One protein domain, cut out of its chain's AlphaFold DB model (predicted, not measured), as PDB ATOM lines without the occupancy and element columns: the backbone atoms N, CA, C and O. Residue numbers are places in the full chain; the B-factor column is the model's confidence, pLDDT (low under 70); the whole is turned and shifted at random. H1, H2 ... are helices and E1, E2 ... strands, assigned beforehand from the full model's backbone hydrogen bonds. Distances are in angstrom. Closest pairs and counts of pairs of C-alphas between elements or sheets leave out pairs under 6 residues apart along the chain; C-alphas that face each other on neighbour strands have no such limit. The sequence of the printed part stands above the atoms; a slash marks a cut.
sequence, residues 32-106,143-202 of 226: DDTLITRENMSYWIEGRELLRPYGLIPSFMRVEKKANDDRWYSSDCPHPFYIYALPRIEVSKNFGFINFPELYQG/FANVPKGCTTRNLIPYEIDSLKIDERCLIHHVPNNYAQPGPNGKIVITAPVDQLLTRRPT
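AT A GLANCE: This is residues 32 to 106 and 143 to 202 of the 226 residues of an uncharacterized protein of Polynucleobacter necessarius subsp. necessarius (strain STIR1) (UniProt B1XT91). With little regular structure, two small sheets sit among long loops: E3 E4 E5, with H1 across one face, and E2 E1 E6. The 135 printed residues include H1, then E1 to E6, a mixed class with under half of the residues in named elements. E3-E4-E5 is antiparallel, E2-E1-E6 mixed. The whole is compact, radius of gyration of the C-alphas 14.8 A, spanning 45 by 35 by 27 A.

HOW THE PARTS SIT: E4, residues 95 to 98, is antiparallel to E3, residues 88 to 90, its hairpin partner (N 89 and O 97, 2.9 A), and to E5, residues 154 to 159 (N 98 and O 156, 2.8 A). H1, residues 38 to 54, is on this sheet, two layers, at a height of 9.6 A. In H1, 11 of 13 O i to N i+4 pairs are within hydrogen-bond range. E1, residues 61 to 65, is parallel to E6, residues 170 to 173 (N 63 and O 171, 2.8 A), and forms a hairpin with E2, residues 72 to 74 (N 64 and O 73, 2.9 A).

IN THESE COORDINATES: H1, 25.2 A long, begins at C-alpha 38 (99.617, 77.701, 133.655) and has a kink of 33 degrees near residue 48. E6 ends at C-alpha 173 (107.610, 72.715, 120.510).

THE WHOLE: Residues 107 to 142 are not printed, a 14.2 A gap between C-alphas 106 and 143. The E2 to E3 link is long. Residues 182 to 190 have pLDDT under 70.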
ATOM      1  N   ASP A  32     113.567  69.920 126.927       92.88
ATOM      2  CA  ASP A  32     114.003  71.318 127.106       92.88
ATOM      3  C   ASP A  32     113.433  72.287 126.058       92.88
ATOM      4  O   ASP A  32     113.452  73.504 126.245       92.88
ATOM      5  N   ASP A  33     112.888  71.747 124.975       94.25
ATOM      6  CA  ASP A  33     112.340  72.465 123.830       94.25
ATOM      7  C   ASP A  33     110.802  72.557 123.835       94.25
ATOM      8  O   ASP A  33     110.191  72.983 122.849       94.25
ATOM      9  N   THR A  34     110.164  72.189 124.950       95.31
ATOM     10  CA  THR A  34     108.707  72.188 125.109       95.31
ATOM     11  C   THR A  34     108.249  73.282 126.075       95.31
ATOM     12  O   THR A  34     108.581  73.282 127.260       95.31
ATOM     13  N   LEU A  35     107.427  74.210 125.580       96.62
ATOM     14  CA  LEU A  35     106.816  75.267 126.385       96.62
ATOM     15  C   LEU A  35     105.505  74.789 127.025       96.62
ATOM     16  O   LEU A  35     104.583  74.364 126.325       96.62
ATOM     17  N   ILE A  36     105.414  74.946 128.349       95.94
ATOM     18  CA  ILE A  36     104.227  74.675 129.168       95.94
ATOM     19  C   ILE A  36     103.784  75.953 129.883       95.94
ATOM     20  O   ILE A  36     104.602  76.680 130.447       95.94
ATOM     21  N   THR A  37     102.478  76.205 129.898       97.56
ATOM     22  CA  THR A  37     101.851  77.349 130.564       97.56
ATOM     23  C   THR A  37     101.026  76.935 131.785       97.56
ATOM     24  O   THR A  37     100.787  75.756 132.065       97.56
ATOM     25  N   ARG A  38     100.538  77.928 132.534       97.38
ATOM     26  CA  ARG A  38      99.617  77.701 133.655       97.38
ATOM     27  C   ARG A  38      98.295  77.088 133.186       97.38
ATOM     28  O   ARG A  38      97.731  76.245 133.880       97.38
ATOM     29  N   GLU A  39      97.806  77.498 132.024       98.31
ATOM     30  CA  GLU A  39      96.567  77.013 131.413       98.31
ATOM     31  C   GLU A  39      96.704  75.535 131.037       98.31
ATOM     32  O   GLU A  39      95.789  74.752 131.304       98.31
ATOM     33  N   ASN A  40      97.880  75.140 130.527       98.19
ATOM     34  CA  ASN A  40      98.228  73.741 130.283       98.19
ATOM     35  C   ASN A  40      98.124  72.901 131.569       98.19
ATOM     36  O   ASN A  40      97.545  71.818 131.576       98.19
ATOM     37  N   MET A  41      98.649  73.394 132.689       97.75
ATOM     38  CA  MET A  41      98.541  72.668 133.959       97.75
ATOM     39  C   MET A  41      97.108  72.641 134.499       97.75
ATOM     40  O   MET A  41      96.653  71.612 134.995       97.75
ATOM     41  N   SER A  42      96.389  73.759 134.383       98.00
ATOM     42  CA  SER A  42      95.038  73.906 134.935       98.00
ATOM     43  C   SER A  42      94.054  72.950 134.262       98.00
ATOM     44  O   SER A  42      93.349  72.222 134.960       98.00
ATOM     45  N   TYR A  43      94.066  72.857 132.923       97.62
ATOM     46  CA  TYR A  43      93.197  71.888 132.245       97.62
ATOM     47  C   TYR A  43      93.586  70.449 132.591       97.62
ATOM     48  O   TYR A  43      92.705  69.598 132.672       97.62
ATOM     49  N   TRP A  44      94.882  70.148 132.752       98.44
ATOM     50  CA  TRP A  44      95.300  68.782 133.052       98.44
ATOM     51  C   TRP A  44      94.723  68.340 134.398       98.44
ATOM     52  O   TRP A  44      94.175  67.247 134.491       98.44
ATOM     53  N   ILE A  45      94.761  69.212 135.410       98.38
ATOM     54  CA  ILE A  45      94.176  68.948 136.732       98.38
ATOM     55  C   ILE A  45      92.655  68.750 136.626       98.38
ATOM     56  O   ILE A  45      92.126  67.766 137.137       98.38
ATOM     57  N   GLU A  46      91.948  69.628 135.909       98.12
ATOM     58  CA  GLU A  46      90.501  69.489 135.673       98.12
ATOM     59  C   GLU A  46      90.165  68.171 134.951       98.12
ATOM     60  O   GLU A  46      89.318  67.388 135.386       98.12
ATOM     61  N   GLY A  47      90.865  67.893 133.852       98.38
ATOM     62  CA  GLY A  47      90.679  66.696 133.040       98.38
ATOM     63  C   GLY A  47      91.040  65.414 133.785       98.38
ATOM     64  O   GLY A  47      90.447  64.368 133.519       98.38
ATOM     65  N   ARG A  48      91.976  65.483 134.739       98.31
ATOM     66  CA  ARG A  48      92.412  64.336 135.536       98.31
ATOM     67  C   ARG A  48      91.260  63.814 136.372       98.31
ATOM     68  O   ARG A  48      91.070  62.597 136.398       98.31
ATOM     69  N   GLU A  49      90.479  64.707 136.974       98.19
ATOM     70  CA  GLU A  49      89.284  64.342 137.735       98.19
ATOM     71  C   GLU A  49      88.180  63.782 136.838       98.19
ATOM     72  O   GLU A  49      87.583  62.755 137.160       98.19
ATOM     73  N   LEU A  50      87.967  64.377 135.660       98.31
ATOM     74  CA  LEU A  50      86.959  63.902 134.704       98.31
ATOM     75  C   LEU A  50      87.273  62.504 134.148       98.31
ATOM     76  O   LEU A  50      86.363  61.712 133.898       98.31
ATOM     77  N   LEU A  51      88.555  62.188 133.951       98.31
ATOM     78  CA  LEU A  51      89.003  60.922 133.362       98.31
ATOM     79  C   LEU A  51      89.339  59.838 134.401       98.31
ATOM     80  O   LEU A  51      89.435  58.660 134.034       98.31
ATOM     81  N   ARG A  52      89.448  60.197 135.693       97.62
ATOM     82  CA  ARG A  52      89.763  59.276 136.803       97.62
ATOM     83  C   ARG A  52      88.864  58.039 136.845       97.62
ATOM     84  O   ARG A  52      89.431  56.945 136.885       97.62
ATOM     85  N   PRO A  53      87.525  58.140 136.738       96.69
ATOM     86  CA  PRO A  53      86.646  56.968 136.811       96.69
ATOM     87  C   PRO A  53      86.852  55.957 135.675       96.69
ATOM     88  O   PRO A  53      86.468  54.797 135.799       96.69
ATOM     89  N   TYR A  54      87.460  56.385 134.567       96.75
ATOM     90  CA  TYR A  54      87.690  55.558 133.383       96.75
ATOM     91  C   TYR A  54      89.106  54.975 133.330       96.75
ATOM     92  O   TYR A  54      89.431  54.244 132.394       96.75
ATOM     93  N   GLY A  55      89.965  55.313 134.300       97.12
ATOM     94  CA  GLY A  55      91.379  54.942 134.283       97.12
ATOM     95  C   GLY A  55      92.163  55.614 133.150       97.12
ATOM     96  O   GLY A  55      93.196  55.094 132.731       97.12
ATOM     97  N   LEU A  56      91.687  56.747 132.635       97.69
ATOM     98  CA  LEU A  56      92.304  57.483 131.531       97.69
ATOM     99  C   LEU A  56      92.996  58.756 132.029       97.69
ATOM    100  O   LEU A  56      92.779  59.187 133.161       97.69
ATOM    101  N   ILE A  57      93.853  59.334 131.189       98.12
ATOM    102  CA  ILE A  57      94.747  60.439 131.544       98.12
ATOM    103  C   ILE A  57      94.563  61.573 130.521       98.12
ATOM    104  O   ILE A  57      94.625  61.315 129.312       98.12
ATOM    105  N   PRO A  58      94.323  62.824 130.959       98.00
ATOM    106  CA  PRO A  58      94.312  63.963 130.051       98.00
ATOM    107  C   PRO A  58      95.713  64.181 129.485       98.00
ATOM    108  O   PRO A  58      96.726  63.978 130.156       98.00
ATOM    109  N   SER A  59      95.765  64.570 128.224       95.94
ATOM    110  CA  SER A  59      96.996  64.602 127.456       95.94
ATOM    111  C   SER A  59      97.131  65.914 126.707       95.94
ATOM    112  O   SER A  59      96.152  66.568 126.359       95.94
ATOM    113  N   PHE A  60      98.377  66.248 126.416       96.44
ATOM    114  CA  PHE A  60      98.790  67.377 125.607       96.44
ATOM    115  C   PHE A  60      98.998  66.965 124.150       96.44
ATOM    116  O   PHE A  60      99.318  65.808 123.861       96.44
ATOM    117  N   MET A  61      98.872  67.924 123.246       94.81
ATOM    118  CA  MET A  61      99.244  67.788 121.845       94.81
ATOM    119  C   MET A  61     100.386  68.749 121.553       94.81
ATOM    120  O   MET A  61     100.244  69.957 121.745       94.81
ATOM    121  N   ARG A  62     101.508  68.215 121.076       93.88
ATOM    122  CA  ARG A  62     102.641  69.039 120.684       93.88
ATOM    123  C   ARG A  62     102.346  69.724 119.355       93.88
ATOM    124  O   ARG A  62     101.850  69.100 118.409       93.88
ATOM    125  N   VAL A  63     102.581  71.029 119.328       94.38
ATOM    126  CA  VAL A  63     102.248  71.898 118.203       94.38
ATOM    127  C   VAL A  63     103.389  72.826 117.844       94.38
ATOM    128  O   VAL A  63     104.215  73.189 118.679       94.38
ATOM    129  N   GLU A  64     103.376  73.257 116.591       94.06
ATOM    130  CA  GLU A  64     104.349  74.170 116.007       94.06
ATOM    131  C   GLU A  64     103.683  75.173 115.074       94.06
ATOM    132  O   GLU A  64     102.568  74.959 114.585       94.06
ATOM    133  N   LYS A  65     104.400  76.263 114.800       92.56
ATOM    134  CA  LYS A  65     104.023  77.267 113.806       92.56
ATOM    135  C   LYS A  65     104.838  77.114 112.534       92.56
ATOM    136  O   LYS A  65     106.045  76.879 112.563       92.56
ATOM    137  N   LYS A  66     104.181  77.322 111.394       89.75
ATOM    138  CA  LYS A  66     104.872  77.501 110.112       89.75
ATOM    139  C   LYS A  66     105.349  78.941 109.980       89.75
ATOM    140  O   LYS A  66     104.773  79.851 110.569       89.75
ATOM    141  N   ALA A  67     106.386  79.153 109.173       85.12
ATOM    142  CA  ALA A  67     106.751  80.508 108.787       85.12
ATOM    143  C   ALA A  67     105.566  81.176 108.062       85.12
ATOM    144  O   ALA A  67     105.018  80.603 107.120       85.12
ATOM    145  N   ASN A  68     105.195  82.386 108.493       86.44
ATOM    146  CA  ASN A  68     104.106  83.192 107.924       86.44
ATOM    147  C   ASN A  68     102.696  82.566 108.017       86.44
ATOM    148  O   ASN A  68     101.837  82.870 107.191       86.44
ATOM    149  N   ASP A  69     102.446  81.698 109.000       89.00
ATOM    150  CA  ASP A  69     101.107  81.188 109.305       89.00
ATOM    151  C   ASP A  69     100.877  81.230 110.816       89.00
ATOM    152  O   ASP A  69     101.660  80.679 111.591       89.00
ATOM    153  N   ASP A  70      99.788  81.869 111.234       89.81
ATOM    154  CA  ASP A  70      99.456  82.017 112.651       89.81
ATOM    155  C   ASP A  70      98.813  80.766 113.257       89.81
ATOM    156  O   ASP A  70      98.661  80.681 114.479       89.81
ATOM    157  N   ARG A  71      98.453  79.779 112.428       93.31
ATOM    158  CA  ARG A  71      97.838  78.532 112.887       93.31
ATOM    159  C   ARG A  71      98.838  77.615 113.577       93.31
ATOM    160  O   ARG A  71     100.006  77.516 113.199       93.31
ATOM    161  N   TRP A  72      98.315  76.856 114.534       95.06
ATOM    162  CA  TRP A  72      99.010  75.730 115.141       95.06
ATOM    163  C   TRP A  72      98.889  74.479 114.280       95.06
ATOM    164  O   TRP A  72      97.818  74.141 113.771       95.06
ATOM    165  N   TYR A  73      99.996  73.762 114.164       93.75
ATOM    166  CA  TYR A  73     100.130  72.528 113.409       93.75
ATOM    167  C   TYR A  73     100.606  71.422 114.345       93.75
ATOM    168  O   TYR A  73     101.557  71.634 115.087       93.75
ATOM    169  N   SER A  74      99.965  70.250 114.334       90.75
ATOM    170  CA  SER A  74     100.363  69.163 115.241       90.75
ATOM    171  C   SER A  74     101.624  68.454 114.760       90.75
ATOM    172  O   SER A  74     101.647  67.931 113.647       90.75
ATOM    173  N   SER A  75     102.629  68.354 115.629       87.56
ATOM    174  CA  SER A  75     103.896  67.677 115.327       87.56
ATOM    175  C   SER A  75     103.738  66.176 115.102       87.56
ATOM    176  O   SER A  75     104.478  65.580 114.320       87.56
ATOM    177  N   ASP A  76     102.723  65.574 115.719       83.38
ATOM    178  CA  ASP A  76     102.588  64.118 115.810       83.38
ATOM    179  C   ASP A  76     101.354  63.589 115.056       83.38
ATOM    180  O   ASP A  76     101.261  62.398 114.754       83.38
ATOM    181  N   CYS A  77     100.419  64.471 114.684       86.50
ATOM    182  CA  CYS A  77      99.241  64.147 113.879       86.50
ATOM    183  C   CYS A  77      99.324  64.798 112.490       86.50
ATOM    184  O   CYS A  77      98.753  65.866 112.268       86.50
ATOM    185  N   PRO A  78      99.967  64.153 111.499       80.06
ATOM    186  CA  PRO A  78     100.204  64.799 110.212       80.06
ATOM    187  C   PRO A  78      98.932  64.978 109.367       80.06
ATOM    188  O   PRO A  78      98.951  65.713 108.387       80.06
ATOM    189  N   HIS A  79      97.812  64.346 109.709       84.69
ATOM    190  CA  HIS A  79      96.620  64.295 108.860       84.69
ATOM    191  C   HIS A  79      95.324  64.228 109.672       84.69
ATOM    192  O   HIS A  79      95.339  63.663 110.767       84.69
ATOM    193  N   PRO A  80      94.193  64.717 109.122       89.31
ATOM    194  CA  PRO A  80      92.915  64.690 109.820       89.31
ATOM    195  C   PRO A  80      92.389  63.276 110.085       89.31
ATOM    196  O   PRO A  80      92.536  62.355 109.270       89.31
ATOM    197  N   PHE A  81      91.684  63.133 111.201       90.62
ATOM    198  CA  PHE A  81      91.065  61.906 111.665       90.62
ATOM    199  C   PHE A  81      89.545  61.976 111.556       90.62
ATOM    200  O   PHE A  81      88.898  62.968 111.895       90.62
ATOM    201  N   TYR A  82      88.964  60.868 111.105       92.25
ATOM    202  CA  TYR A  82      87.521  60.687 111.110       92.25
ATOM    203  C   TYR A  82      87.049  60.427 112.542       92.25
ATOM    204  O   TYR A  82      87.335  59.367 113.098       92.25
ATOM    205  N   ILE A  83      86.325  61.381 113.134       93.06
ATOM    206  CA  ILE A  83      86.007  61.354 114.572       93.06
ATOM    207  C   ILE A  83      85.274  60.080 115.003       93.06
ATOM    208  O   ILE A  83      85.577  59.507 116.046       93.06
ATOM    209  N   TYR A  84      84.347  59.582 114.186       91.62
ATOM    210  CA  TYR A  84      83.548  58.405 114.535       91.62
ATOM    211  C   TYR A  84      84.341  57.090 114.499       91.62
ATOM    212  O   TYR A  84      83.825  56.060 114.925       91.62
ATOM    213  N   ALA A  85      85.587  57.120 114.020       90.50
ATOM    214  CA  ALA A  85      86.514  55.997 114.101       90.50
ATOM    215  C   ALA A  85      87.436  56.052 115.330       90.50
ATOM    216  O   ALA A  85      88.173  55.098 115.560       90.50
ATOM    217  N   LEU A  86      87.428  57.127 116.118       92.56
ATOM    218  CA  LEU A  86      88.273  57.232 117.304       92.56
ATOM    219  C   LEU A  86      87.490  56.867 118.577       92.56
ATOM    220  O   LEU A  86      86.312  57.225 118.696       92.56
ATOM    221  N   PRO A  87      88.121  56.172 119.544       94.94
ATOM    222  CA  PRO A  87      87.567  56.052 120.885       94.94
ATOM    223  C   PRO A  87      87.417  57.445 121.500       94.94
ATOM    224  O   PRO A  87      88.296  58.296 121.342       94.94
ATOM    225  N   ARG A  88      86.303  57.678 122.191       95.50
ATOM    226  CA  ARG A  88      86.002  58.960 122.824       95.50
ATOM    227  C   ARG A  88      85.153  58.775 124.069       95.50
ATOM    228  O   ARG A  88      84.441  57.777 124.189       95.50
ATOM    229  N   ILE A  89      85.216  59.763 124.946       96.06
ATOM    230  CA  ILE A  89      84.348  59.905 126.110       96.06
ATOM    231  C   ILE A  89      83.674  61.262 126.012       96.06
ATOM    232  O   ILE A  89      84.340  62.277 125.836       96.06
ATOM    233  N   GLU A  90      82.356  61.272 126.127       95.81
ATOM    234  CA  GLU A  90      81.560  62.493 126.176       95.81
ATOM    235  C   GLU A  90      81.285  62.786 127.652       95.81
ATOM    236  O   GLU A  90      80.726  61.950 128.363       95.81
ATOM    237  N   VAL A  91      81.757  63.936 128.134       94.12
ATOM    238  CA  VAL A  91      81.626  64.344 129.545       94.12
ATOM    239  C   VAL A  91      80.397  65.229 129.732       94.12
ATOM    240  O   VAL A  91      79.743  65.199 130.771       94.12
ATOM    241  N   SER A  92      80.063  66.008 128.706       94.88
ATOM    242  CA  SER A  92      78.832  66.783 128.620       94.88
ATOM    243  C   SER A  92      78.314  66.766 127.184       94.88
ATOM    244  O   SER A  92      78.942  66.202 126.290       94.88
ATOM    245  N   LYS A  93      77.180  67.433 126.941       94.75
ATOM    246  CA  LYS A  93      76.604  67.563 125.597       94.75
ATOM    247  C   LYS A  93      77.579  68.180 124.581       94.75
ATOM    248  O   LYS A  93      77.533  67.818 123.411       94.75
ATOM    249  N   ASN A  94      78.445  69.094 125.025       96.31
ATOM    250  CA  ASN A  94      79.286  69.897 124.131       96.31
ATOM    251  C   ASN A  94      80.785  69.605 124.283       96.31
ATOM    252  O   ASN A  94      81.577  70.131 123.506       96.31
ATOM    253  N   PHE A  95      81.187  68.785 125.256       97.69
ATOM    254  CA  PHE A  95      82.591  68.580 125.606       97.69
ATOM    255  C   PHE A  95      82.914  67.105 125.820       97.69
ATOM    256  O   PHE A  95      82.180  66.372 126.494       97.69
ATOM    257  N   GLY A  96      84.049  66.683 125.276       98.06
ATOM    258  CA  GLY A  96      84.535  65.325 125.416       98.06
ATOM    259  C   GLY A  96      86.044  65.218 125.283       98.06
ATOM    260  O   GLY A  96      86.769  66.194 125.104       98.06
ATOM    261  N   PHE A  97      86.504  63.981 125.357       98.38
ATOM    262  CA  PHE A  97      87.891  63.581 125.231       98.38
ATOM    263  C   PHE A  97      88.014  62.537 124.127       98.38
ATOM    264  O   PHE A  97      87.173  61.641 124.019       98.38
ATOM    265  N   ILE A  98      89.067  62.619 123.321       96.94
ATOM    266  CA  ILE A  98      89.289  61.728 122.183       96.94
ATOM    267  C   ILE A  98      90.651  61.041 122.266       96.94
ATOM    268  O   ILE A  98      91.659  61.649 122.625       96.94
ATOM    269  N   ASN A  99      90.681  59.750 121.939       95.38
ATOM    270  CA  ASN A  99      91.888  58.937 121.982       95.38
ATOM    271  C   ASN A  99      92.525  58.855 120.591       95.38
ATOM    272  O   ASN A  99      92.111  58.063 119.740       95.38
ATOM    273  N   PHE A 100      93.547  59.677 120.365       91.12
ATOM    274  CA  PHE A 100      94.373  59.564 119.170       91.12
ATOM    275  C   PHE A 100      95.300  58.341 119.274       91.12
ATOM    276  O   PHE A 100      95.825  58.046 120.348       91.12
ATOM    277  N   PRO A 101      95.525  57.614 118.165       79.38
ATOM    278  CA  PRO A 101      96.188  56.317 118.212       79.38
ATOM    279  C   PRO A 101      97.677  56.348 118.559       79.38
ATOM    280  O   PRO A 101      98.188  55.341 119.061       79.38
ATOM    281  N   GLU A 102      98.369  57.436 118.219       71.31
ATOM    282  CA  GLU A 102      99.820  57.611 118.349       71.31
ATOM    283  C   GLU A 102     100.100  59.114 118.550       71.31
ATOM    284  O   GLU A 102     100.258  59.846 117.581       71.31
ATOM    285  N   LEU A 103     100.091  59.583 119.804       81.50
ATOM    286  CA  LEU A 103     100.532  60.932 120.179       81.50
ATOM    287  C   LEU A 103     101.844  60.814 120.946       81.50
ATOM    288  O   LEU A 103     101.853  60.338 122.081       81.50
ATOM    289  N   TYR A 104     102.943  61.214 120.315       85.19
ATOM    290  CA  TYR A 104     104.177  61.492 121.039       85.19
ATOM    291  C   TYR A 104     104.078  62.901 121.625       85.19
ATOM    292  O   TYR A 104     103.554  63.793 120.974       85.19
ATOM    293  N   GLN A 105     104.513  63.098 122.865       86.75
ATOM    294  CA  GLN A 105     104.384  64.397 123.537       86.75
ATOM    295  C   GLN A 105     105.720  64.951 124.027       86.75
ATOM    296  O   GLN A 105     105.770  66.120 124.379       86.75
ATOM    297  N   GLY A 106     106.767  64.119 124.109       89.81
ATOM    298  CA  GLY A 106     108.043  64.497 124.734       89.81
ATOM    299  C   GLY A 106     107.929  64.853 126.224       89.81
ATOM    300  O   GLY A 106     108.855  65.401 126.808       89.81
ATOM    301  N   PHE A 143     101.027  53.852 127.544       92.56
ATOM    302  CA  PHE A 143     100.770  52.479 127.082       92.56
ATOM    303  C   PHE A 143     100.620  51.448 128.210       92.56
ATOM    304  O   PHE A 143     100.432  50.264 127.928       92.56
ATOM    305  N   ALA A 144     100.711  51.868 129.471       93.00
ATOM    306  CA  ALA A 144     100.445  50.996 130.611       93.00
ATOM    307  C   ALA A 144      98.937  50.896 130.834       93.00
ATOM    308  O   ALA A 144      98.239  51.865 130.576       93.00
ATOM    309  N   ASN A 145      98.432  49.749 131.297       94.12
ATOM    310  CA  ASN A 145      97.059  49.595 131.808       94.12
ATOM    311  C   ASN A 145      95.951  50.235 130.941       94.12
ATOM    312  O   ASN A 145      95.005  50.817 131.461       94.12
ATOM    313  N   VAL A 146      96.075  50.154 129.610       93.62
ATOM    314  CA  VAL A 146      95.171  50.836 128.672       93.62
ATOM    315  C   VAL A 146      93.745  50.272 128.780       93.62
ATOM    316  O   VAL A 146      93.554  49.079 128.514       93.62
ATOM    317  N   PRO A 147      92.732  51.101 129.108       94.75
ATOM    318  CA  PRO A 147      91.342  50.663 129.182       94.75
ATOM    319  C   PRO A 147      90.827  50.076 127.866       94.75
ATOM    320  O   PRO A 147      91.193  50.502 126.766       94.75
ATOM    321  N   LYS A 148      89.932  49.088 127.974       92.44
ATOM    322  CA  LYS A 148      89.380  48.375 126.816       92.44
ATOM    323  C   LYS A 148      88.723  49.348 125.836       92.44
ATOM    324  O   LYS A 148      87.860  50.134 126.205       92.44
ATOM    325  N   GLY A 149      89.089  49.232 124.561       89.62
ATOM    326  CA  GLY A 149      88.568  50.082 123.490       89.62
ATOM    327  C   GLY A 149      89.406  51.332 123.223       89.62
ATOM    328  O   GLY A 149      89.213  51.935 122.172       89.62
ATOM    329  N   CYS A 150      90.361  51.667 124.096       91.88
ATOM    330  CA  CYS A 150      91.362  52.698 123.848       91.88
ATOM    331  C   CYS A 150      92.663  52.087 123.311       91.88
ATOM    332  O   CYS A 150      92.990  50.925 123.552       91.88
ATOM    333  N   THR A 151      93.415  52.892 122.571       90.12
ATOM    334  CA  THR A 151      94.737  52.534 122.043       90.12
ATOM    335  C   THR A 151      95.884  53.000 122.936       90.12
ATOM    336  O   THR A 151      96.946  52.377 122.905       90.12
ATOM    337  N   THR A 152      95.648  54.038 123.738       93.44
ATOM    338  CA  THR A 152      96.535  54.584 124.775       93.44
ATOM    339  C   THR A 152      95.682  55.033 125.971       93.44
ATOM    340  O   THR A 152      94.459  55.124 125.844       93.44
ATOM    341  N   ARG A 153      96.295  55.321 127.125       95.06
ATOM    342  CA  ARG A 153      95.604  55.960 128.265       95.06
ATOM    343  C   ARG A 153      95.356  57.455 128.064       95.06
ATOM    344  O   ARG A 153      94.564  58.031 128.800       95.06
ATOM    345  N   ASN A 154      96.004  58.055 127.071       96.00
ATOM    346  CA  ASN A 154      96.063  59.496 126.877       96.00
ATOM    347  C   ASN A 154      94.933  59.984 125.972       96.00
ATOM    348  O   ASN A 154      94.742  59.463 124.867       96.00
ATOM    349  N   LEU A 155      94.173  60.978 126.427       97.25
ATOM    350  CA  LEU A 155      93.096  61.576 125.644       97.25
ATOM    351  C   LEU A 155      93.223  63.095 125.551       97.25
ATOM    352  O   LEU A 155      93.629  63.765 126.496       97.25
ATOM    353  N   ILE A 156      92.818  63.620 124.397       97.56
ATOM    354  CA  ILE A 156      92.833  65.043 124.071       97.56
ATOM    355  C   ILE A 156      91.424  65.631 124.242       97.56
ATOM    356  O   ILE A 156      90.474  65.043 123.717       97.56
ATOM    357  N   PRO A 157      91.259  66.756 124.955       98.00
ATOM    358  CA  PRO A 157      89.976  67.449 125.067       98.00
ATOM    359  C   PRO A 157      89.537  68.079 123.740       98.00
ATOM    360  O   PRO A 157      90.353  68.611 122.983       98.00
ATOM    361  N   TYR A 158      88.235  68.038 123.458       98.06
ATOM    362  CA  TYR A 158      87.654  68.665 122.274       98.06
ATOM    363  C   TYR A 158      86.184  69.070 122.477       98.06
ATOM    364  O   TYR A 158      85.449  68.497 123.289       98.06
ATOM    365  N   GLU A 159      85.746  70.045 121.688       97.81
ATOM    366  CA  GLU A 159      84.353  70.463 121.567       97.81
ATOM    367  C   GLU A 159      83.596  69.571 120.568       97.81
ATOM    368  O   GLU A 159      83.987  69.426 119.408       97.81
ATOM    369  N   ILE A 160      82.469  68.995 120.990       96.44
ATOM    370  CA  ILE A 160      81.737  67.974 120.218       96.44
ATOM    371  C   ILE A 160      81.105  68.545 118.940       96.44
ATOM    372  O   ILE A 160      81.157  67.924 117.871       96.44
ATOM    373  N   ASP A 161      80.515  69.736 119.027       95.12
ATOM    374  CA  ASP A 161      79.794  70.330 117.901       95.12
ATOM    375  C   ASP A 161      80.739  70.928 116.858       95.12
ATOM    376  O   ASP A 161      80.565  70.697 115.659       95.12
ATOM    377  N   SER A 162      81.756  71.660 117.311       96.31
ATOM    378  CA  SER A 162      82.709  72.356 116.442       96.31
ATOM    379  C   SER A 162      83.869  71.464 115.984       96.31
ATOM    380  O   SER A 162      84.526  71.792 114.998       96.31
ATOM    381  N   LEU A 163      84.105  70.335 116.667       96.81
ATOM    382  CA  LEU A 163      85.278  69.469 116.509       96.81
ATOM    383  C   LEU A 163      86.620  70.155 116.795       96.81
ATOM    384  O   LEU A 163      87.667  69.656 116.380       96.81
ATOM    385  N   LYS A 164      86.604  71.281 117.513       96.81
ATOM    386  CA  LYS A 164      87.821  71.995 117.894       96.81
ATOM    387  C   LYS A 164      88.502  71.307 119.067       96.81
ATOM    388  O   LYS A 164      87.848  70.943 120.039       96.81
ATOM    389  N   ILE A 165      89.817  71.151 118.968       97.56
ATOM    390  CA  ILE A 165      90.661  70.753 120.096       97.56
ATOM    391  C   ILE A 165      90.727  71.924 121.083       97.56
ATOM    392  O   ILE A 165      90.868  73.067 120.651       97.56
ATOM    393  N   ASP A 166      90.609  71.648 122.382       97.44
ATOM    394  CA  ASP A 166      90.748  72.683 123.414       97.44
ATOM    395  C   ASP A 166      92.198  73.185 123.436       97.44
ATOM    396  O   ASP A 166      93.137  72.419 123.657       97.44
ATOM    397  N   GLU A 167      92.385  74.483 123.199       97.38
ATOM    398  CA  GLU A 167      93.707  75.100 123.066       97.38
ATOM    399  C   GLU A 167      94.567  74.939 124.323       97.38
ATOM    400  O   GLU A 167      95.796  74.906 124.232       97.38
ATOM    401  N   ARG A 168      93.941  74.754 125.494       98.06
ATOM    402  CA  ARG A 168      94.663  74.524 126.746       98.06
ATOM    403  C   ARG A 168      95.476  73.235 126.713       98.06
ATOM    404  O   ARG A 168      96.428  73.137 127.476       98.06
ATOM    405  N   CYS A 169      95.175  72.261 125.848       97.62
ATOM    406  CA  CYS A 169      95.997  71.053 125.725       97.62
ATOM    407  C   CYS A 169      97.185  71.192 124.765       97.62
ATOM    408  O   CYS A 169      97.966  70.249 124.634       97.62
ATOM    409  N   LEU A 170      97.324  72.314 124.061       97.25
ATOM    410  CA  LEU A 170      98.395  72.497 123.087       97.25
ATOM    411  C   LEU A 170      99.680  72.933 123.793       97.25
ATOM    412  O   LEU A 170      99.665  73.864 124.595       97.25
ATOM    413  N   ILE A 171     100.789  72.261 123.484       96.94
ATOM    414  CA  ILE A 171     102.118  72.567 124.029       96.94
ATOM    415  C   ILE A 171     103.060  72.898 122.878       96.94
ATOM    416  O   ILE A 171     103.115  72.175 121.881       96.94
ATOM    417  N   HIS A 172     103.759  74.027 122.973       95.88
ATOM    418  CA  HIS A 172     104.565  74.522 121.860       95.88
ATOM    419  C   HIS A 172     105.940  73.860 121.876       95.88
ATOM    420  O   HIS A 172     106.714  74.043 122.811       95.88
ATOM    421  N   HIS A 173     106.246  73.121 120.812       94.50
ATOM    422  CA  HIS A 173     107.610  72.715 120.510       94.50
ATOM    423  C   HIS A 173     108.361  73.905 119.912       94.50
ATOM    424  O   HIS A 173     108.228  74.242 118.730       94.50
ATOM    425  N   VAL A 174     109.114  74.583 120.773       94.50
ATOM    426  CA  VAL A 174     109.732  75.891 120.531       94.50
ATOM    427  C   VAL A 174     110.533  75.960 119.219       94.50
ATOM    428  O   VAL A 174     110.420  76.979 118.529       94.50
ATOM    429  N   PRO A 175     111.279  74.915 118.796       92.44
ATOM    430  CA  PRO A 175     112.081  74.958 117.576       92.44
ATOM    431  C   PRO A 175     111.288  75.146 116.279       92.44
ATOM    432  O   PRO A 175     111.849  75.638 115.301       92.44
ATOM    433  N   ASN A 176     110.008  74.753 116.232       91.06
ATOM    434  CA  ASN A 176     109.179  74.771 115.015       91.06
ATOM    435  C   ASN A 176     109.765  74.004 113.805       91.06
ATOM    436  O   ASN A 176     109.378  74.257 112.660       91.06
ATOM    437  N   ASN A 177     110.717  73.094 114.023       87.50
ATOM    438  CA  ASN A 177     111.481  72.435 112.962       87.50
ATOM    439  C   ASN A 177     110.704  71.333 112.212       87.50
ATOM    440  O   ASN A 177     111.063  71.026 111.075       87.50
ATOM    441  N   TYR A 178     109.642  70.762 112.787       83.88
ATOM    442  CA  TYR A 178     108.790  69.770 112.127       83.88
ATOM    443  C   TYR A 178     107.703  70.437 111.263       83.88
ATOM    444  O   TYR A 178     107.225  69.843 110.286       83.88
ATOM    445  N   ALA A 179     107.340  71.687 111.577       85.25
ATOM    446  CA  ALA A 179     106.447  72.511 110.760       85.25
ATOM    447  C   ALA A 179     107.147  73.127 109.538       85.25
ATOM    448  O   ALA A 179     106.474  73.455 108.555       85.25
ATOM    449  N   GLN A 180     108.478  73.251 109.566       82.12
ATOM    450  CA  GLN A 180     109.261  73.708 108.418       82.12
ATOM    451  C   GLN A 180     109.572  72.571 107.423       82.12
ATOM    452  O   GLN A 180     109.551  71.388 107.775       82.12
ATOM    453  N   PRO A 181     109.897  72.897 106.158       72.50
ATOM    454  CA  PRO A 181     110.507  71.937 105.246       72.50
ATOM    455  C   PRO A 181     111.829  71.412 105.825       72.50
ATOM    456  O   PRO A 181     112.724  72.193 106.144       72.50
ATOM    457  N   GLY A 182     111.969  70.089 105.938       67.38
ATOM    458  CA  GLY A 182     113.239  69.483 106.338       67.38
ATOM    459  C   GLY A 182     114.334  69.638 105.265       67.38
ATOM    460  O   GLY A 182     114.050  70.095 104.156       67.38
ATOM    461  N   PRO A 183     115.568  69.158 105.522       58.59
ATOM    462  CA  PRO A 183     116.702  69.260 104.587       58.59
ATOM    463  C   PRO A 183     116.429  68.675 103.191       58.59
ATOM    464  O   PRO A 183     117.011  69.104 102.202       58.59
ATOM    465  N   ASN A 184     115.500  67.717 103.103       65.94
ATOM    466  CA  ASN A 184     115.079  67.072 101.856       65.94
ATOM    467  C   ASN A 184     113.835  67.731 101.219       65.94
ATOM    468  O   ASN A 184     113.173  67.111 100.387       65.94
ATOM    469  N   GLY A 185     113.431  68.919 101.682       60.31
ATOM    470  CA  GLY A 185     112.228  69.636 101.242       60.31
ATOM    471  C   GLY A 185     110.896  69.000 101.664       60.31
ATOM    472  O   GLY A 185     109.832  69.517 101.330       60.31
ATOM    473  N   LYS A 186     110.917  67.877 102.396       54.53
ATOM    474  CA  LYS A 186     109.703  67.219 102.894       54.53
ATOM    475  C   LYS A 186     109.229  67.896 104.173       54.53
ATOM    476  O   LYS A 186     109.960  67.935 105.159       54.53
ATOM    477  N   ILE A 187     107.995  68.385 104.146       59.00
ATOM    478  CA  ILE A 187     107.278  68.841 105.335       59.00
ATOM    479  C   ILE A 187     106.762  67.601 106.071       59.00
ATOM    480  O   ILE A 187     106.115  66.746 105.459       59.00
ATOM    481  N   VAL A 188     107.060  67.496 107.367       63.69
ATOM    482  CA  VAL A 188     106.607  66.380 108.215       63.69
ATOM    483  C   VAL A 188     105.180  66.632 108.712       63.69
ATOM    484  O   VAL A 188     104.372  65.704 108.736       63.69
ATOM    485  N   ILE A 189     104.834  67.890 109.011       64.50
ATOM    486  CA  ILE A 189     103.509  68.268 109.512       64.50
ATOM    487  C   ILE A 189     102.600  68.859 108.428       64.50
ATOM    488  O   ILE A 189     102.839  69.949 107.897       64.50
ATOM    489  N   THR A 190     101.474  68.195 108.162       67.31
ATOM    490  CA  THR A 190     100.549  68.639 107.107       67.31
ATOM    491  C   THR A 190      99.177  69.130 107.574       67.31
ATOM    492  O   THR A 190      98.531  69.828 106.795       67.31
ATOM    493  N   ALA A 191      98.745  68.878 108.817       81.88
ATOM    494  CA  ALA A 191      97.404  69.253 109.280       81.88
ATOM    495  C   ALA A 191      97.414  70.366 110.353       81.88
ATOM    496  O   ALA A 191      98.023  70.184 111.411       81.88
ATOM    497  N   PRO A 192      96.726  71.498 110.105       92.25
ATOM    498  CA  PRO A 192      96.367  72.456 111.146       92.25
ATOM    499  C   PRO A 192      95.533  71.796 112.253       92.25
ATOM    500  O   PRO A 192      94.684  70.948 111.962       92.25
ATOM    501  N   VAL A 193      95.749  72.191 113.510       94.19
ATOM    502  CA  VAL A 193      95.054  71.631 114.686       94.19
ATOM    503  C   VAL A 193      93.537  71.799 114.593       94.19
ATOM    504  O   VAL A 193      92.792  70.857 114.860       94.19
ATOM    505  N   ASP A 194      93.078  72.959 114.123       93.56
ATOM    506  CA  ASP A 194      91.665  73.294 113.900       93.56
ATOM    507  C   ASP A 194      91.002  72.460 112.784       93.56
ATOM    508  O   ASP A 194      89.792  72.535 112.581       93.56
ATOM    509  N   GLN A 195      91.781  71.640 112.076       92.25
ATOM    510  CA  GLN A 195      91.327  70.756 111.004       92.25
ATOM    511  C   GLN A 195      91.643  69.279 111.279       92.25
ATOM    512  O   GLN A 195      91.442  68.436 110.401       92.25
ATOM    513  N   LEU A 196      92.129  68.933 112.478       92.44
ATOM    514  CA  LEU A 196      92.526  67.561 112.812       92.44
ATOM    515  C   LEU A 196      91.359  66.589 112.939       92.44
ATOM    516  O   LEU A 196      91.560  65.390 112.758       92.44
ATOM    517  N   LEU A 197      90.154  67.063 113.243       94.50
ATOM    518  CA  LEU A 197      88.971  66.224 113.388       94.50
ATOM    519  C   LEU A 197      87.957  66.531 112.290       94.50
ATOM    520  O   LEU A 197      87.670  67.680 111.973       94.50
ATOM    521  N   THR A 198      87.382  65.480 111.705       94.12
ATOM    522  CA  THR A 198      86.385  65.621 110.641       94.12
ATOM    523  C   THR A 198      85.238  64.625 110.771       94.12
ATOM    524  O   THR A 198      85.415  63.468 111.160       94.12
ATOM    525  N   ARG A 199      84.036  65.075 110.382       93.38
ATOM    526  CA  ARG A 199      82.826  64.243 110.246       93.38
ATOM    527  C   ARG A 199      82.758  63.497 108.916       93.38
ATOM    528  O   ARG A 199      81.838  62.710 108.714       93.38
ATOM    529  N   ARG A 200      83.689  63.748 107.993       88.44
ATOM    530  CA  ARG A 200      83.772  63.039 106.712       88.44
ATOM    531  C   ARG A 200      84.950  62.065 106.752       88.44
ATOM    532  O   ARG A 200      86.032  62.465 107.179       88.44
ATOM    533  N   PRO A 201      84.783  60.811 106.303       82.12
ATOM    534  CA  PRO A 201      85.901  59.883 106.201       82.12
ATOM    535  C   PRO A 201      87.026  60.482 105.351       82.12
ATOM    536  O   PRO A 201      86.783  60.985 104.252       82.12
ATOM    537  N   THR A 202      88.264  60.431 105.838       71.56
ATOM    538  CA  THR A 202      89.418  60.901 105.064       71.56
ATOM    539  C   THR A 202      89.867  59.829 104.073       71.56
ATOM    540  O   THR A 202      89.764  58.632 104.349       71.56
TER     541      THR A 202